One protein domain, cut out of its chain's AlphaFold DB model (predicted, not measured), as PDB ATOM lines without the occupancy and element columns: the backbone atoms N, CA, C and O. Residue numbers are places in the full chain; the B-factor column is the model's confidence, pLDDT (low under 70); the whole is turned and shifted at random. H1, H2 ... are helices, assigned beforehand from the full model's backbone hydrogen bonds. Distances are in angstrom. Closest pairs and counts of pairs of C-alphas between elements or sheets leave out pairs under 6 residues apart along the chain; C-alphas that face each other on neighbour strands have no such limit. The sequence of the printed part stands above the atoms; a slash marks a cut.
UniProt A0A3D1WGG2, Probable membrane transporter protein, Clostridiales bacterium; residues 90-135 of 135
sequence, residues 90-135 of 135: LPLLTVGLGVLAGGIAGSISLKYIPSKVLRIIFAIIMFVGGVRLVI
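What this domain is: This is residues 90 to 135 of the 135 residues of the protein "Probable membrane transporter protein" of Clostridiales bacterium (UniProt A0A3D1WGG2). Look first at the longest helix, H1: it and H2 meet near their ends as an open V in one flat layer, with a tight link at the corner and nothing between the two arms. The printed part has 46 residues with two named helices, H1 then H2, and no named strand; the class is all helix. It is only just loose, close to extended, with a radius of gyration of the C-alphas of 13.9 A and spans of 37 by 34 by 6 A.

How they stand to each other: Start from H1, residues 90 to 112, and go to H2, residues 115 to 134. They are close but not clearly touching, with 1 pair of C-alphas within 8 A: the closest, those of Leu 110 and Leu 118, are 7.7 A apart. They run opposite ways at a steep tilt of 36 degrees, only just steep, and their centres are 19.2 A apart. In H2 every O i to N i+4 pair is within hydrogen-bond range; in H1, 17 of 19 are.

Where its parts are: Find C-alpha 90 at (32.420, 28.233, 54.585); from there H1 runs 34.4 A to C-alpha 112. H2 runs 29.1 A from C-alpha 115 at (24.781, 21.295, 90.874) to C-alpha 134 at (17.238, 4.567, 68.348).

The domain as a whole: The C-alphas farthest apart, of Leu 90 and Lys 116, are 39.2 A apart. The printed part has no cut and ends at the chain's last residue, 135. Look for pLDDT under 70 at residues 90, 110 to 112, 114 to 116 and 118 to 119.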
ATOM      1  N   LEU A  90      33.746  27.704  54.241       69.50
ATOM      2  CA  LEU A  90      32.420  28.233  54.585       69.50
ATOM      3  C   LEU A  90      31.829  27.617  55.875       69.50
ATOM      4  O   LEU A  90      31.600  28.358  56.831       69.50
ATOM      5  N   PRO A  91      31.602  26.289  55.964       73.50
ATOM      6  CA  PRO A  91      31.042  25.674  57.167       73.50
ATOM      7  C   PRO A  91      31.985  25.747  58.372       73.50
ATOM      8  O   PRO A  91      31.504  25.810  59.501       73.50
ATOM      9  N   LEU A  92      33.306  25.802  58.165       72.50
ATOM     10  CA  LEU A  92      34.262  25.934  59.267       72.50
ATOM     11  C   LEU A  92      34.037  27.222  60.070       72.50
ATOM     12  O   LEU A  92      34.081  27.194  61.300       72.50
ATOM     13  N   LEU A  93      33.768  28.339  59.389       77.38
ATOM     14  CA  LEU A  93      33.570  29.629  60.044       77.38
ATOM     15  C   LEU A  93      32.235  29.680  60.799       77.38
ATOM     16  O   LEU A  93      32.195  30.114  61.949       77.38
ATOM     17  N   THR A  94      31.151  29.188  60.189       79.56
ATOM     18  CA  THR A  94      29.819  29.162  60.820       79.56
ATOM     19  C   THR A  94      29.780  28.221  62.021       79.56
ATOM     20  O   THR A  94      29.279  28.596  63.082       79.56
ATOM     21  N   VAL A  95      30.350  27.018  61.892       80.38
ATOM     22  CA  VAL A  95      30.438  26.058  63.001       80.38
ATOM     23  C   VAL A  95      31.390  26.576  64.077       80.38
ATOM     24  O   VAL A  95      31.051  26.515  65.255       80.38
ATOM     25  N   GLY A  96      32.536  27.149  63.699       80.25
ATOM     26  CA  GLY A  96      33.485  27.744  64.641       80.25
ATOM     27  C   GLY A  96      32.851  28.852  65.483       80.25
ATOM     28  O   GLY A  96      32.945  28.821  66.710       80.25
ATOM     29  N   LEU A  97      32.130  29.779  64.848       83.44
ATOM     30  CA  LEU A  97      31.395  30.833  65.551       83.44
ATOM     31  C   LEU A  97      30.285  30.270  66.445       83.44
ATOM     32  O   LEU A  97      30.147  30.713  67.585       83.44
ATOM     33  N   GLY A  98      29.536  29.268  65.977       84.75
ATOM     34  CA  GLY A  98      28.503  28.602  66.774       84.75
ATOM     35  C   GLY A  98      29.063  27.898  68.015       84.75
ATOM     36  O   GLY A  98      28.513  28.036  69.108       84.75
ATOM     37  N   VAL A  99      30.193  27.196  67.875       80.88
ATOM     38  CA  VAL A  99      30.878  26.509  68.982       80.88
ATOM     39  C   VAL A  99      31.447  27.514  69.983       80.88
ATOM     40  O   VAL A  99      31.301  27.311  71.187       80.88
ATOM     41  N   LEU A 100      32.043  28.614  69.518       84.56
ATOM     42  CA  LEU A 100      32.546  29.672  70.397       84.56
ATOM     43  C   LEU A 100      31.407  30.352  71.165       84.56
ATOM     44  O   LEU A 100      31.470  30.454  72.391       84.56
ATOM     45  N   ALA A 101      30.340  30.756  70.471       86.62
ATOM     46  CA  ALA A 101      29.184  31.395  71.091       86.62
ATOM     47  C   ALA A 101      28.491  30.465  72.101       86.62
ATOM     48  O   ALA A 101      28.242  30.859  73.243       86.62
ATOM     49  N   GLY A 102      28.247  29.208  71.717       83.00
ATOM     50  CA  GLY A 102      27.645  28.197  72.584       83.00
ATOM     51  C   GLY A 102      28.532  27.824  73.775       83.00
ATOM     52  O   GLY A 102      28.035  27.701  74.894       83.00
ATOM     53  N   GLY A 103      29.847  27.704  73.571       81.06
ATOM     54  CA  GLY A 103      30.813  27.403  74.630       81.06
ATOM     55  C   GLY A 103      30.907  28.517  75.672       81.06
ATOM     56  O   GLY A 103      30.865  28.244  76.875       81.06
ATOM     57  N   ILE A 104      30.957  29.777  75.231       82.56
ATOM     58  CA  ILE A 104      30.974  30.942  76.127       82.56
ATOM     59  C   ILE A 104      29.654  31.025  76.902       82.56
ATOM     60  O   ILE A 104      29.680  31.054  78.136       82.56
ATOM     61  N   ALA A 105      28.514  30.972  76.207       82.50
ATOM     62  CA  ALA A 105      27.188  31.030  76.827       82.50
ATOM     63  C   ALA A 105      26.952  29.879  77.825       82.50
ATOM     64  O   ALA A 105      26.434  30.092  78.928       82.50
ATOM     65  N   GLY A 106      27.395  28.669  77.475       75.75
ATOM     66  CA  GLY A 106      27.346  27.492  78.338       75.75
ATOM     67  C   GLY A 106      28.230  27.634  79.578       75.75
ATOM     68  O   GLY A 106      27.775  27.347  80.686       75.75
ATOM     69  N   SER A 107      29.463  28.133  79.426       72.44
ATOM     70  CA  SER A 107      30.399  28.320  80.547       72.44
ATOM     71  C   SER A 107      29.900  29.348  81.572       72.44
ATOM     72  O   SER A 107      30.045  29.138  82.780       72.44
ATOM     73  N   ILE A 108      29.257  30.422  81.100       76.44
ATOM     74  CA  ILE A 108      28.684  31.473  81.950       76.44
ATOM     75  C   ILE A 108      27.457  30.933  82.685       76.44
ATOM     76  O   ILE A 108      27.372  31.070  83.908       76.44
ATOM     77  N   SER A 109      26.551  30.250  81.976       73.00
ATOM     78  CA  SER A 109      25.361  29.634  82.585       73.00
ATOM     79  C   SER A 109      25.732  28.640  83.685       73.00
ATOM     80  O   SER A 109      25.104  28.615  84.744       73.00
ATOM     81  N   LEU A 110      26.817  27.884  83.499       64.88
ATOM     82  CA  LEU A 110      27.288  26.900  84.471       64.88
ATOM     83  C   LEU A 110      27.637  27.502  85.842       64.88
ATOM     84  O   LEU A 110      27.567  26.813  86.859       64.88
ATOM     85  N   LYS A 111      28.009  28.786  85.886       65.12
ATOM     86  CA  LYS A 111      28.397  29.475  87.123       65.12
ATOM     87  C   LYS A 111      27.197  29.827  88.010       65.12
ATOM     88  O   LYS A 111      27.369  29.911  89.226       65.12
ATOM     89  N   TYR A 112      26.014  29.997  87.416       69.25
ATOM     90  CA  TYR A 112      24.777  30.395  88.100       69.25
ATOM     91  C   TYR A 112      23.868  29.215  88.468       69.25
ATOM     92  O   TYR A 112      22.947  29.372  89.268       69.25
ATOM     93  N   ILE A 113      24.121  28.025  87.918       70.31
ATOM     94  CA  ILE A 113      23.234  26.871  88.070       70.31
ATOM     95  C   ILE A 113      23.679  25.994  89.256       70.31
ATOM     96  O   ILE A 113      24.838  25.569  89.316       70.31
ATOM     97  N   PRO A 114      22.780  25.663  90.204       68.94
ATOM     98  CA  PRO A 114      23.091  24.742  91.291       68.94
ATOM     99  C   PRO A 114      23.342  23.325  90.753       68.94
ATOM    100  O   PRO A 114      22.657  22.852  89.846       68.94
ATOM    101  N   SER A 115      24.289  22.600  91.360       60.03
ATOM    102  CA  SER A 115      24.781  21.295  90.874       60.03
ATOM    103  C   SER A 115      23.689  20.244  90.629       60.03
ATOM    104  O   SER A 115      23.847  19.365  89.786       60.03
ATOM    105  N   LYS A 116      22.561  20.339  91.342       65.94
ATOM    106  CA  LYS A 116      21.398  19.453  91.178       65.94
ATOM    107  C   LYS A 116      20.696  19.644  89.830       65.94
ATOM    108  O   LYS A 116      20.327  18.666  89.189       65.94
ATOM    109  N   VAL A 117      20.539  20.898  89.405       71.50
ATOM    110  CA  VAL A 117      19.868  21.263  88.150       71.50
ATOM    111  C   VAL A 117      20.751  20.894  86.964       71.50
ATOM    112  O   VAL A 117      20.264  20.323  85.995       71.50
ATOM    113  N   LEU A 118      22.063  21.104  87.082       67.81
ATOM    114  CA  LEU A 118      23.022  20.705  86.054       67.81
ATOM    115  C   LEU A 118      22.985  19.197  85.771       67.81
ATOM    116  O   LEU A 118      22.969  18.784  84.614       67.81
ATOM    117  N   ARG A 119      22.896  18.377  86.827       66.25
ATOM    118  CA  ARG A 119      22.753  16.923  86.697       66.25
ATOM    119  C   ARG A 119      21.465  16.530  85.968       66.25
ATOM    120  O   ARG A 119      21.501  15.631  85.136       66.25
ATOM    121  N   ILE A 120      20.348  17.189  86.278       74.06
ATOM    122  CA  ILE A 120      19.055  16.939  85.626       74.06
ATOM    123  C   ILE A 120      19.098  17.330  84.149       74.06
ATOM    124  O   ILE A 120      18.701  16.532  83.307       74.06
ATOM    125  N   ILE A 121      19.641  18.505  83.825       74.88
ATOM    126  CA  ILE A 121      19.780  18.964  82.436       74.88
ATOM    127  C   ILE A 121      20.654  17.991  81.644       74.88
ATOM    128  O   ILE A 121      20.270  17.565  80.556       74.88
ATOM    129  N   PHE A 122      21.794  17.582  82.205       70.62
ATOM    130  CA  PHE A 122      22.678  16.620  81.554       70.62
ATOM    131  C   PHE A 122      21.980  15.272  81.336       70.62
ATOM    132  O   PHE A 122      22.034  14.728  80.238       70.62
ATOM    133  N   ALA A 123      21.263  14.761  82.343       73.19
ATOM    134  CA  ALA A 123      20.505  13.517  82.231       73.19
ATOM    135  C   ALA A 123      19.412  13.585  81.151       73.19
ATOM    136  O   ALA A 123      19.253  12.629  80.396       73.19
ATOM    137  N   ILE A 124      18.705  14.714  81.033       81.75
ATOM    138  CA  ILE A 124      17.694  14.924  79.986       81.75
ATOM    139  C   ILE A 124      18.350  14.937  78.602       81.75
ATOM    140  O   ILE A 124      17.882  14.239  77.708       81.75
ATOM    141  N   ILE A 125      19.453  15.672  78.423       78.75
ATOM    142  CA  ILE A 125      20.177  15.718  77.141       78.75
ATOM    143  C   ILE A 125      20.669  14.320  76.749       78.75
ATOM    144  O   ILE A 125      20.525  13.927  75.594       78.75
ATOM    145  N   MET A 126      21.196  13.549  77.706       74.19
ATOM    146  CA  MET A 126      21.606  12.160  77.476       74.19
ATOM    147  C   MET A 126      20.439  11.281  77.049       74.19
ATOM    148  O   MET A 126      20.570  10.499  76.112       74.19
ATOM    149  N   PHE A 127      19.301  11.415  77.726       82.38
ATOM    150  CA  PHE A 127      18.111  10.643  77.409       82.38
ATOM    151  C   PHE A 127      17.612  10.953  75.995       82.38
ATOM    152  O   PHE A 127      17.411  10.038  75.202       82.38
ATOM    153  N   VAL A 128      17.505  12.236  75.639       85.56
ATOM    154  CA  VAL A 128      17.095  12.670  74.294       85.56
ATOM    155  C   VAL A 128      18.089  12.204  73.229       85.56
ATOM    156  O   VAL A 128      17.663  11.711  72.188       85.56
ATOM    157  N   GLY A 129      19.396  12.320  73.485       78.88
ATOM    158  CA  GLY A 129      20.434  11.843  72.570       78.88
ATOM    159  C   GLY A 129      20.365  10.333  72.344       78.88
ATOM    160  O   GLY A 129      20.474   9.880  71.208       78.88
ATOM    161  N   GLY A 130      20.104   9.564  73.406       79.00
ATOM    162  CA  GLY A 130      19.876   8.124  73.315       79.00
ATOM    163  C   GLY A 130      18.637   7.781  72.489       79.00
ATOM    164  O   GLY A 130      18.717   6.952  71.591       79.00
ATOM    165  N   VAL A 131      17.509   8.456  72.732       85.44
ATOM    166  CA  VAL A 131      16.268   8.228  71.968       85.44
ATOM    167  C   VAL A 131      16.441   8.594  70.489       85.44
ATOM    168  O   VAL A 131      16.000   7.843  69.626       85.44
ATOM    169  N   ARG A 132      17.127   9.702  70.181       83.31
ATOM    170  CA  ARG A 132      17.422  10.142  68.804       83.31
ATOM    171  C   ARG A 132      18.333   9.205  68.018       83.31
ATOM    172  O   ARG A 132      18.409   9.360  66.810       83.31
ATOM    173  N   LEU A 133      19.070   8.327  68.690       77.94
ATOM    174  CA  LEU A 133      19.920   7.334  68.036       77.94
ATOM    175  C   LEU A 133      19.160   6.028  67.754       77.94
ATOM    176  O   LEU A 133      19.569   5.264  66.888       77.94
ATOM    177  N   VAL A 134      18.081   5.764  68.500       84.25
ATOM    178  CA  VAL A 134      17.238   4.567  68.348       84.25
ATOM    179  C   VAL A 134      16.132   4.766  67.306       84.25
ATOM    180  O   VAL A 134      15.745   3.801  66.652       84.25
ATOM    181  N   ILE A 135      15.620   5.992  67.177       77.75
ATOM    182  CA  ILE A 135      14.667   6.415  66.135       77.75
ATOM    183  C   ILE A 135      15.440   6.914  64.921       77.75
ATOM    184  O   ILE A 135      15.088   6.498  63.799       77.75
TER     185      ILE A 135